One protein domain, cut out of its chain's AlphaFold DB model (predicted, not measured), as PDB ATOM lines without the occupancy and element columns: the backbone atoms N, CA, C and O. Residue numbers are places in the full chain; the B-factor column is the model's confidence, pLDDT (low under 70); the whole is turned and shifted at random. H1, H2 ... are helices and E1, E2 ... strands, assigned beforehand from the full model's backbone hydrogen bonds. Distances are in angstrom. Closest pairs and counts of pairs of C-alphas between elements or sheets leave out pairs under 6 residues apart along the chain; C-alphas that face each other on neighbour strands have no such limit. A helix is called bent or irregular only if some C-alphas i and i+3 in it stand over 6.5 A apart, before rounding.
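This is residues 3 to 83 of the 84 residues of an uncharacterized protein of Propionivibrio dicarboxylicus (UniProt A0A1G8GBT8). A four-strand sheet has two helices, H1 and H2, over one face, while its other face is bare; H1 lies between this sheet and a small hairpin, E3 and E4, at the far end. The printed part has 81 residues, with two named helices and six named strands in the order E1 H1 E2 H2 E3 E4 E5 E6. The larger sheet runs E1, E2, E5, E6 and is mixed; the pair E3, E4 is antiparallel. The class is mixed, helices and strands, and the whole is compact, with a radius of gyration of the C-alphas of 11.8 A and spans of 34 by 24 by 19 A.

Start at E1, residues 3 to 5, an edge strand parallel to E2, residues 28 to 32; N 4 and O 30 are 2.8 A apart, within hydrogen-bond range. Beyond E2 comes E5, residues 70 to 74, also parallel, with N 31 and O 72 at 2.9 A. The other edge strand, E6, residues 80 to 82, forms a hairpin with E5; N 73 and O 81 are at 2.8 A. H1, residues 12 to 25, is on this sheet at a height of 8.9 A, over E2 and along the strands; the closest C-alphas, of Ala 22 and Cys 29, are 5.9 A apart. E1, H1 and E2 form a strand-helix-strand unit, two parallel neighbour strands with a helix between, whose crossover is right-handed. H2, residues 34 to 49, is on the same face, over E5 at a height of 10.3 A, and the closest C-alphas, of Ile 34 and Gly 73, are 5.6 A apart; helices on one face of a sheet make two layers. H1 and H2 are close but not clearly touching, with the C-alphas of Ile 12 and Ser 41 closest at 6.0 A. The hairpin of E3, residues 54 to 56, and E4, residues 61 to 63, has N 54 and O 63 at 2.9 A; the closest C-alphas of H1 and E4, Gly 20 and Leu 63, are 6.3 A apart. O i to N i+4 pairs are within range in 8 of 10 in H1 and 8 of 12 in H2.

Find C-alpha 3 at (126.397, 183.035, 205.413), where E1 begins. H1 starts at C-alpha 12, (137.946, 186.556, 213.938), and is 19.9 A long; it is only just irregular, with C-alphas 14 and 17 at 6.9 A. E2 spans 12.9 A. H2 spans 15.4 A; it is irregular, with C-alphas 36 and 39 at 8.8 A, and has a kink of 83 degrees near residue 41. E5 spans 13.3 A, and E6 ends at C-alpha 82, (124.269, 195.992, 210.995).

The C-alphas farthest apart, of Gly 60 and Phe 77, are 36.6 A apart. The printed part has no cut, and no link is long. Mean pLDDT of the printed part is 90.4, and no printed residue is under 70.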
ATOM      1  N   ASP A   3     126.823 183.358 204.054       93.88
ATOM      2  CA  ASP A   3     126.397 183.035 205.413       93.88
ATOM      3  C   ASP A   3     127.505 182.280 206.143       93.88
ATOM      4  O   ASP A   3     128.072 181.316 205.626       93.88
ATOM      5  N   VAL A   4     127.792 182.725 207.359       94.69
ATOM      6  CA  VAL A   4     128.747 182.121 208.283       94.69
ATOM      7  C   VAL A   4     128.007 181.809 209.570       94.69
ATOM      8  O   VAL A   4     127.272 182.651 210.086       94.69
ATOM      9  N   VAL A   5     128.192 180.605 210.097       96.12
ATOM     10  CA  VAL A   5     127.671 180.202 211.404       96.12
ATOM     11  C   VAL A   5     128.869 179.936 212.294       96.12
ATOM     12  O   VAL A   5     129.691 179.090 211.961       96.12
ATOM     13  N   LEU A   6     128.977 180.685 213.389       94.31
ATOM     14  CA  LEU A   6     130.080 180.536 214.329       94.31
ATOM     15  C   LEU A   6     129.842 179.369 215.287       94.31
ATOM     16  O   LEU A   6     128.748 179.198 215.843       94.31
ATOM     17  N   HIS A   7     130.911 178.625 215.529       93.88
ATOM     18  CA  HIS A   7     131.051 177.592 216.542       93.88
ATOM     19  C   HIS A   7     131.917 178.091 217.714       93.88
ATOM     20  O   HIS A   7     132.436 179.202 217.680       93.88
ATOM     21  N   ASP A   8     132.010 177.320 218.799       89.81
ATOM     22  CA  ASP A   8     132.666 177.782 220.040       89.81
ATOM     23  C   ASP A   8     134.184 177.980 219.882       89.81
ATOM     24  O   ASP A   8     134.776 178.795 220.585       89.81
ATOM     25  N   ASP A   9     134.794 177.273 218.929       92.00
ATOM     26  CA  ASP A   9     136.225 177.355 218.620       92.00
ATOM     27  C   ASP A   9     136.547 178.382 217.516       92.00
ATOM     28  O   ASP A   9     137.710 178.545 217.138       92.00
ATOM     29  N   ASP A  10     135.532 179.063 216.968       91.88
ATOM     30  CA  ASP A  10     135.735 180.065 215.925       91.88
ATOM     31  C   ASP A  10     136.260 181.389 216.486       91.88
ATOM     32  O   ASP A  10     135.912 181.843 217.576       91.88
ATOM     33  N   CYS A  11     137.077 182.062 215.680       91.81
ATOM     34  CA  CYS A  11     137.667 183.350 216.012       91.81
ATOM     35  C   CYS A  11     137.605 184.304 214.816       91.81
ATOM     36  O   CYS A  11     137.184 183.949 213.715       91.81
ATOM     37  N   ILE A  12     138.022 185.556 215.010       90.75
ATOM     38  CA  ILE A  12     137.946 186.556 213.938       90.75
ATOM     39  C   ILE A  12     138.756 186.128 212.699       90.75
ATOM     40  O   ILE A  12     138.352 186.370 211.564       90.75
ATOM     41  N   GLU A  13     139.861 185.415 212.897       89.19
ATOM     42  CA  GLU A  13     140.721 184.909 211.834       89.19
ATOM     43  C   GLU A  13     140.054 183.827 210.968       89.19
ATOM     44  O   GLU A  13     140.464 183.657 209.814       89.19
ATOM     45  N   THR A  14     139.038 183.113 211.477       89.88
ATOM     46  CA  THR A  14     138.282 182.125 210.685       89.88
ATOM     47  C   THR A  14     137.247 182.794 209.784       89.88
ATOM     48  O   THR A  14     137.020 182.322 208.669       89.88
ATOM     49  N   VAL A  15     136.692 183.941 210.193       91.19
ATOM     50  CA  VAL A  15     135.667 184.661 209.416       91.19
ATOM     51  C   VAL A  15     136.228 185.672 208.419       91.19
ATOM     52  O   VAL A  15     135.614 185.899 207.377       91.19
ATOM     53  N   LEU A  16     137.399 186.262 208.687       91.06
ATOM     54  CA  LEU A  16     138.004 187.288 207.824       91.06
ATOM     55  C   LEU A  16     138.136 186.886 206.341       91.06
ATOM     56  O   LEU A  16     137.828 187.727 205.496       91.06
ATOM     57  N   PRO A  17     138.531 185.649 205.978       90.38
ATOM     58  CA  PRO A  17     138.602 185.245 204.572       90.38
ATOM     59  C   PRO A  17     137.240 185.274 203.870       90.38
ATOM     60  O   PRO A  17     137.152 185.681 202.716       90.38
ATOM     61  N   ILE A  18     136.173 184.884 204.574       92.50
ATOM     62  CA  ILE A  18     134.810 184.846 204.024       92.50
ATOM     63  C   ILE A  18     134.279 186.269 203.844       92.50
ATOM     64  O   ILE A  18     133.687 186.592 202.814       92.50
ATOM     65  N   ILE A  19     134.548 187.139 204.821       92.12
ATOM     66  CA  ILE A  19     134.250 188.571 204.724       92.12
ATOM     67  C   ILE A  19     135.002 189.180 203.541       92.12
ATOM     68  O   ILE A  19     134.413 189.943 202.785       92.12
ATOM     69  N   GLY A  20     136.277 188.828 203.359       91.12
ATOM     70  CA  GLY A  20     137.097 189.268 202.233       91.12
ATOM     71  C   GLY A  20     136.508 188.872 200.879       91.12
ATOM     72  O   GLY A  20     136.359 189.723 200.007       91.12
ATOM     73  N   GLU A  21     136.087 187.617 200.731       91.50
ATOM     74  CA  GLU A  21     135.439 187.135 199.506       91.50
ATOM     75  C   GLU A  21     134.115 187.874 199.232       91.50
ATOM     76  O   GLU A  21     133.867 188.330 198.116       91.50
ATOM     77  N   ALA A  22     133.267 188.045 200.253       93.12
ATOM     78  CA  ALA A  22     132.022 188.805 200.124       93.12
ATOM     79  C   ALA A  22     132.287 190.275 199.759       93.12
ATOM     80  O   ALA A  22     131.579 190.860 198.941       93.12
ATOM     81  N   MET A  23     133.335 190.857 200.339       91.50
ATOM     82  CA  MET A  23     133.784 192.222 200.094       91.50
ATOM     83  C   MET A  23     134.217 192.425 198.639       91.50
ATOM     84  O   MET A  23     133.784 193.391 198.008       91.50
ATOM     85  N   GLU A  24     135.002 191.498 198.086       91.00
ATOM     86  CA  GLU A  24     135.415 191.509 196.677       91.00
ATOM     87  C   GLU A  24     134.246 191.272 195.715       91.00
ATOM     88  O   GLU A  24     134.231 191.824 194.619       91.00
ATOM     89  N   ASN A  25     133.234 190.503 196.110       92.94
ATOM     90  CA  ASN A  25     132.079 190.235 195.253       92.94
ATOM     91  C   ASN A  25     130.945 191.265 195.401       92.94
ATOM     92  O   ASN A  25     129.966 191.196 194.661       92.94
ATOM     93  N   GLY A  26     131.062 192.223 196.329       92.75
ATOM     94  CA  GLY A  26     129.998 193.192 196.613       92.75
ATOM     95  C   GLY A  26     128.752 192.533 197.214       92.75
ATOM     96  O   GLY A  26     127.629 192.916 196.898       92.75
ATOM     97  N   GLU A  27     128.939 191.506 198.044       95.12
ATOM     98  CA  GLU A  27     127.861 190.721 198.639       95.12
ATOM     99  C   GLU A  27     127.640 191.053 200.115       95.12
ATOM    100  O   GLU A  27     128.560 191.411 200.847       95.12
ATOM    101  N   ILE A  28     126.419 190.826 200.597       94.62
ATOM    102  CA  ILE A  28     126.145 190.837 202.035       94.62
ATOM    103  C   ILE A  28     126.766 189.588 202.673       94.62
ATOM    104  O   ILE A  28     126.471 188.466 202.247       94.62
ATOM    105  N   CYS A  29     127.587 189.793 203.703       95.38
ATOM    106  CA  CYS A  29     128.122 188.761 204.580       95.38
ATOM    107  C   CYS A  29     127.342 188.747 205.899       95.38
ATOM    108  O   CYS A  29     127.309 189.740 206.627       95.38
ATOM    109  N   ARG A  30     126.721 187.612 206.217       96.31
ATOM    110  CA  ARG A  30     125.943 187.385 207.433       96.31
ATOM    111  C   ARG A  30     126.688 186.440 208.363       96.31
ATOM    112  O   ARG A  30     127.046 185.341 207.960       96.31
ATOM    113  N   ILE A  31     126.893 186.857 209.607       96.38
ATOM    114  CA  ILE A  31     127.581 186.076 210.640       96.38
ATOM    115  C   ILE A  31     126.583 185.742 211.746       96.38
ATOM    116  O   ILE A  31     126.129 186.635 212.454       96.38
ATOM    117  N   SER A  32     126.242 184.466 211.890       96.56
ATOM    118  CA  SER A  32     125.317 183.949 212.902       96.56
ATOM    119  C   SER A  32     126.057 183.510 214.163       96.56
ATOM    120  O   SER A  32     127.184 183.018 214.067       96.56
ATOM    121  N   ASN A  33     125.398 183.644 215.315       95.56
ATOM    122  CA  ASN A  33     125.967 183.472 216.656       95.56
ATOM    123  C   ASN A  33     127.155 184.412 216.909       95.56
ATOM    124  O   ASN A  33     128.225 184.002 217.367       95.56
ATOM    125  N   ILE A  34     127.001 185.681 216.523       94.94
ATOM    126  CA  ILE A  34     128.090 186.664 216.528       94.94
ATOM    127  C   ILE A  34     128.713 186.890 217.912       94.94
ATOM    128  O   ILE A  34     129.903 187.198 218.012       94.94
ATOM    129  N   GLU A  35     127.947 186.696 218.984       93.56
ATOM    130  CA  GLU A  35     128.409 186.787 220.367       93.56
ATOM    131  C   GLU A  35     129.595 185.860 220.671       93.56
ATOM    132  O   GLU A  35     130.430 186.207 221.511       93.56
ATOM    133  N   ARG A  36     129.740 184.750 219.931       94.25
ATOM    134  CA  ARG A  36     130.852 183.795 220.075       94.25
ATOM    135  C   ARG A  36     132.218 184.402 219.753       94.25
ATOM    136  O   ARG A  36     133.209 184.017 220.359       94.25
ATOM    137  N   LEU A  37     132.283 185.413 218.880       92.19
ATOM    138  CA  LEU A  37     133.536 186.126 218.585       92.19
ATOM    139  C   LEU A  37     134.013 187.014 219.745       92.19
ATOM    140  O   LEU A  37     135.177 187.430 219.779       92.19
ATOM    141  N   GLY A  38     133.115 187.352 220.673       92.50
ATOM    142  CA  GLY A  38     133.364 188.297 221.751       92.50
ATOM    143  C   GLY A  38     133.415 189.762 221.294       92.50
ATOM    144  O   GLY A  38     133.690 190.106 220.142       92.50
ATOM    145  N   LEU A  39     133.189 190.673 222.245       91.31
ATOM    146  CA  LEU A  39     133.001 192.107 221.977       91.31
ATOM    147  C   LEU A  39     134.175 192.775 221.244       91.31
ATOM    148  O   LEU A  39     133.964 193.668 220.427       91.31
ATOM    149  N   ARG A  40     135.417 192.355 221.522       92.56
ATOM    150  CA  ARG A  40     136.615 192.929 220.884       92.56
ATOM    151  C   ARG A  40     136.647 192.641 219.386       92.56
ATOM    152  O   ARG A  40     136.921 193.543 218.599       92.56
ATOM    153  N   SER A  41     136.340 191.408 219.009       93.00
ATOM    154  CA  SER A  41     136.291 190.970 217.618       93.00
ATOM    155  C   SER A  41     135.138 191.637 216.876       93.00
ATOM    156  O   SER A  41     135.334 192.146 215.779       93.00
ATOM    157  N   ILE A  42     133.964 191.741 217.508       92.56
ATOM    158  CA  ILE A  42     132.818 192.466 216.941       92.56
ATOM    159  C   ILE A  42     133.184 193.933 216.677       92.56
ATOM    160  O   ILE A  42     132.954 194.440 215.583       92.56
ATOM    161  N   ALA A  43     133.825 194.609 217.635       91.19
ATOM    162  CA  ALA A  43     134.280 195.986 217.450       91.19
ATOM    163  C   ALA A  43     135.314 196.121 216.315       91.19
ATOM    164  O   ALA A  43     135.294 197.107 215.575       91.19
ATOM    165  N   ALA A  44     136.201 195.134 216.147       90.62
ATOM    166  CA  ALA A  44     137.135 195.092 215.025       90.62
ATOM    167  C   ALA A  44     136.405 194.934 213.677       90.62
ATOM    168  O   ALA A  44     136.746 195.640 212.729       90.62
ATOM    169  N   LEU A  45     135.367 194.094 213.609       91.00
ATOM    170  CA  LEU A  45     134.524 193.934 212.418       91.00
ATOM    171  C   LEU A  45     133.764 195.221 212.058       91.00
ATOM    172  O   LEU A  45     133.761 195.616 210.896       91.00
ATOM    173  N   VAL A  46     133.208 195.928 213.047       90.75
ATOM    174  CA  VAL A  46     132.556 197.240 212.839       90.75
ATOM    175  C   VAL A  46     133.546 198.293 212.334       90.75
ATOM    176  O   VAL A  46     133.231 199.166 211.524       90.75
ATOM    177  N   ARG A  47     134.790 198.232 212.807       87.75
ATOM    178  CA  ARG A  47     135.835 199.138 212.328       87.75
ATOM    179  C   ARG A  47     136.281 198.796 210.906       87.75
ATOM    180  O   ARG A  47     136.649 199.702 210.161       87.75
ATOM    181  N   LEU A  48     136.247 197.519 210.538       85.81
ATOM    182  CA  LEU A  48     136.623 197.027 209.216       85.81
ATOM    183  C   LEU A  48     135.645 197.508 208.138       85.81
ATOM    184  O   LEU A  48     136.095 197.998 207.105       85.81
ATOM    185  N   THR A  49     134.339 197.472 208.390       80.31
ATOM    186  CA  THR A  49     133.316 198.007 207.468       80.31
ATOM    187  C   THR A  49     133.395 199.524 207.300       80.31
ATOM    188  O   THR A  49     133.148 200.044 206.218       80.31
ATOM    189  N   SER A  50     133.806 200.237 208.350       79.31
ATOM    190  CA  SER A  50     134.031 201.689 208.316       79.31
ATOM    191  C   SER A  50     135.340 202.088 207.616       79.31
ATOM    192  O   SER A  50     135.587 203.271 207.375       79.31
ATOM    193  N   SER A  51     136.220 201.125 207.339       77.25
ATOM    194  CA  SER A  51     137.506 201.357 206.683       77.25
ATOM    195  C   SER A  51     137.388 201.207 205.165       77.25
ATOM    196  O   SER A  51     136.504 200.526 204.657       77.25
ATOM    197  N   SER A  52     138.315 201.798 204.409       77.19
ATOM    198  CA  SER A  52     138.368 201.653 202.945       77.19
ATOM    199  C   SER A  52     138.824 200.264 202.469       77.19
ATOM    200  O   SER A  52     139.073 200.077 201.276       77.19
ATOM    201  N   GLY A  53     138.955 199.303 203.386       80.62
ATOM    202  CA  GLY A  53     139.463 197.962 203.148       80.62
ATOM    203  C   GLY A  53     140.421 197.492 204.242       80.62
ATOM    204  O   GLY A  53     140.887 198.286 205.060       80.62
ATOM    205  N   PHE A  54     140.765 196.206 204.229       82.94
ATOM    206  CA  PHE A  54     141.752 195.630 205.145       82.94
ATOM    207  C   PHE A  54     142.862 194.896 204.394       82.94
ATOM    208  O   PHE A  54     142.687 194.443 203.265       82.94
ATOM    209  N   PHE A  55     144.035 194.807 205.021       83.38
ATOM    210  CA  PHE A  55     145.152 194.038 204.488       83.38
ATOM    211  C   PHE A  55     144.996 192.573 204.894       83.38
ATOM    212  O   PHE A  55     145.098 192.242 206.076       83.38
ATOM    213  N   ASP A  56     144.750 191.703 203.921       82.94
ATOM    214  CA  ASP A  56     144.775 190.266 204.137       82.94
ATOM    215  C   ASP A  56     146.226 189.774 204.111       82.94
ATOM    216  O   ASP A  56     146.894 189.749 203.075       82.94
ATOM    217  N   VAL A  57     146.708 189.355 205.280       78.00
ATOM    218  CA  VAL A  57     148.072 188.854 205.472       78.00
ATOM    219  C   VAL A  57     148.314 187.561 204.686       78.00
ATOM    220  O   VAL A  57     149.447 187.313 204.280       78.00
ATOM    221  N   LYS A  58     147.277 186.746 204.434       78.38
ATOM    222  CA  LYS A  58     147.432 185.472 203.712       78.38
ATOM    223  C   LYS A  58     147.651 185.691 202.217       78.38
ATOM    224  O   LYS A  58     148.549 185.079 201.647       78.38
ATOM    225  N   SER A  59     146.858 186.555 201.583       79.50
ATOM    226  CA  SER A  59     147.021 186.880 200.159       79.50
ATOM    227  C   SER A  59     148.049 187.982 199.884       79.50
ATOM    228  O   SER A  59     148.475 188.143 198.740       79.50
ATOM    229  N   GLY A  60     148.442 188.750 200.906       85.00
ATOM    230  CA  GLY A  60     149.316 189.916 200.772       85.00
ATOM    231  C   GLY A  60     148.654 191.098 200.058       85.00
ATOM    232  O   GLY A  60     149.353 191.964 199.526       85.00
ATOM    233  N   LYS A  61     147.317 191.131 199.993       85.94
ATOM    234  CA  LYS A  61     146.543 192.144 199.264       85.94
ATOM    235  C   LYS A  61     145.721 193.009 200.208       85.94
ATOM    236  O   LYS A  61     145.308 192.586 201.282       85.94
ATOM    237  N   VAL A  62     145.437 194.230 199.763       87.31
ATOM    238  CA  VAL A  62     144.398 195.063 200.375       87.31
ATOM    239  C   VAL A  62     143.067 194.709 199.722       87.31
ATOM    240  O   VAL A  62     142.882 194.981 198.536       87.31
ATOM    241  N   LEU A  63     142.158 194.125 200.495       86.88
ATOM    242  CA  LEU A  63     140.784 193.861 200.083       86.88
ATOM    243  C   LEU A  63     139.951 195.110 200.338       86.88
ATOM    244  O   LEU A  63     140.035 195.695 201.417       86.88
ATOM    245  N   ARG A  64     139.186 195.546 199.336       88.69
ATOM    246  CA  ARG A  64     138.354 196.752 199.405       88.69
ATOM    247  C   ARG A  64     136.896 196.396 199.133       88.69
ATOM    248  O   ARG A  64     136.659 195.577 198.248       88.69
ATOM    249  N   PRO A  65     135.937 197.024 199.832       88.88
ATOM    250  CA  PRO A  65     134.522 196.774 199.605       88.88
ATOM    251  C   PRO A  65     134.088 197.251 198.228       88.88
ATOM    252  O   PRO A  65     134.171 198.439 197.912       88.88
ATOM    253  N   ASN A  66     133.603 196.309 197.421       90.88
ATOM    254  CA  ASN A  66     132.877 196.624 196.205       90.88
ATOM    255  C   ASN A  66     131.457 197.120 196.533       90.88
ATOM    256  O   ASN A  66     130.897 196.761 197.577       90.88
ATOM    257  N   PRO A  67     130.848 197.939 195.653       89.75
ATOM    258  CA  PRO A  67     129.470 198.383 195.832       89.75
ATOM    259  C   PRO A  67     128.524 197.195 196.049       89.75
ATOM    260  O   PRO A  67     128.556 196.239 195.281       89.75
ATOM    261  N   GLY A  68     127.683 197.270 197.084       89.12
ATOM    262  CA  GLY A  68     126.757 196.196 197.467       89.12
ATOM    263  C   GLY A  68     127.233 195.329 198.637       89.12
ATOM    264  O   GLY A  68     126.414 194.624 199.227       89.12
ATOM    265  N   PHE A  69     128.514 195.419 199.020       93.00
ATOM    266  CA  PHE A  69     128.998 194.772 200.236       93.00
ATOM    267  C   PHE A  69     128.292 195.331 201.477       93.00
ATOM    268  O   PHE A  69     128.097 196.540 201.600       93.00
ATOM    269  N   GLY A  70     127.960 194.442 202.408       92.31
ATOM    270  CA  GLY A  70     127.465 194.794 203.735       92.31
ATOM    271  C   GLY A  70     127.784 193.688 204.729       92.31
ATOM    272  O   GLY A  70     127.878 192.519 204.346       92.31
ATOM    273  N   LEU A  71     127.947 194.035 206.002       94.69
ATOM    274  CA  LEU A  71     128.241 193.061 207.050       94.69
ATOM    275  C   LEU A  71     127.154 193.094 208.119       94.69
ATOM    276  O   LEU A  71     126.893 194.126 208.740       94.69
ATOM    277  N   VAL A  72     126.537 191.941 208.368       95.75
ATOM    278  CA  VAL A  72     125.475 191.802 209.367       95.75
ATOM    279  C   VAL A  72     125.812 190.704 210.368       95.75
ATOM    280  O   VAL A  72     126.210 189.600 209.999       95.75
ATOM    281  N   GLY A  73     125.648 191.016 211.647       95.88
ATOM    282  CA  GLY A  73     125.715 190.061 212.744       95.88
ATOM    283  C   GLY A  73     124.322 189.581 213.118       95.88
ATOM    284  O   GLY A  73     123.372 190.360 213.094       95.88
ATOM    285  N   VAL A  74     124.201 188.311 213.473       97.12
ATOM    286  CA  VAL A  74     122.981 187.718 214.009       97.12
ATOM    287  C   VAL A  74     123.333 187.024 215.308       97.12
ATOM    288  O   VAL A  74     124.266 186.222 215.331       97.12
ATOM    289  N   ASP A  75     122.632 187.366 216.381       94.44
ATOM    290  CA  ASP A  75     122.835 186.713 217.674       94.44
ATOM    291  C   ASP A  75     122.156 185.336 217.744       94.44
ATOM    292  O   ASP A  75     121.416 184.939 216.835       94.44
ATOM    293  N   GLU A  76     122.402 184.595 218.827       92.69
ATOM    294  CA  GLU A  76     121.790 183.280 219.082       92.69
ATOM    295  C   GLU A  76     120.246 183.287 219.084       92.69
ATOM    296  O   GLU A  76     119.619 182.251 218.857       92.69
ATOM    297  N   PHE A  77     119.616 184.448 219.296       93.44
ATOM    298  CA  PHE A  77     118.159 184.615 219.294       93.44
ATOM    299  C   PHE A  77     117.607 185.033 217.925       93.44
ATOM    300  O   PHE A  77     116.393 185.178 217.760       93.44
ATOM    301  N   GLY A  78     118.478 185.216 216.931       92.62
ATOM    302  CA  GLY A  78     118.110 185.613 215.579       92.62
ATOM    303  C   GLY A  78     117.960 187.122 215.378       92.62
ATOM    304  O   GLY A  78     117.520 187.530 214.299       92.62
ATOM    305  N   ALA A  79     118.310 187.962 216.359       94.50
ATOM    306  CA  ALA A  79     118.268 189.409 216.178       94.50
ATOM    307  C   ALA A  79     119.425 189.863 215.281       94.50
ATOM    308  O   ALA A  79     120.567 189.429 215.434       94.50
ATOM    309  N   VAL A  80     119.113 190.731 214.318       95.38
ATOM    310  CA  VAL A  80     120.040 191.155 213.264       95.38
ATOM    311  C   VAL A  80     120.571 192.551 213.559       95.38
ATOM    312  O   VAL A  80     119.801 193.482 213.792       95.38
ATOM    313  N   TRP A  81     121.888 192.705 213.471       91.31
ATOM    314  CA  TRP A  81     122.614 193.937 213.740       91.31
ATOM    315  C   TRP A  81     123.495 194.285 212.542       91.31
ATOM    316  O   TRP A  81     124.328 193.480 212.119       91.31
ATOM    317  N   ALA A  82     123.334 195.487 211.992       90.00
ATOM    318  CA  ALA A  82     124.269 195.992 210.995       90.00
ATOM    319  C   ALA A  82     125.616 196.270 211.670       90.00
ATOM    320  O   ALA A  82     125.680 196.998 212.663       90.00
ATOM    321  N   LEU A  83     126.683 195.686 211.132       86.81
ATOM    322  CA  LEU A  83     128.056 195.970 211.553       86.81
ATOM    323  C   LEU A  83     128.717 196.997 210.631       86.81
ATOM    324  O   LEU A  83     129.764 197.536 210.973       86.81
TER     325      LEU A  83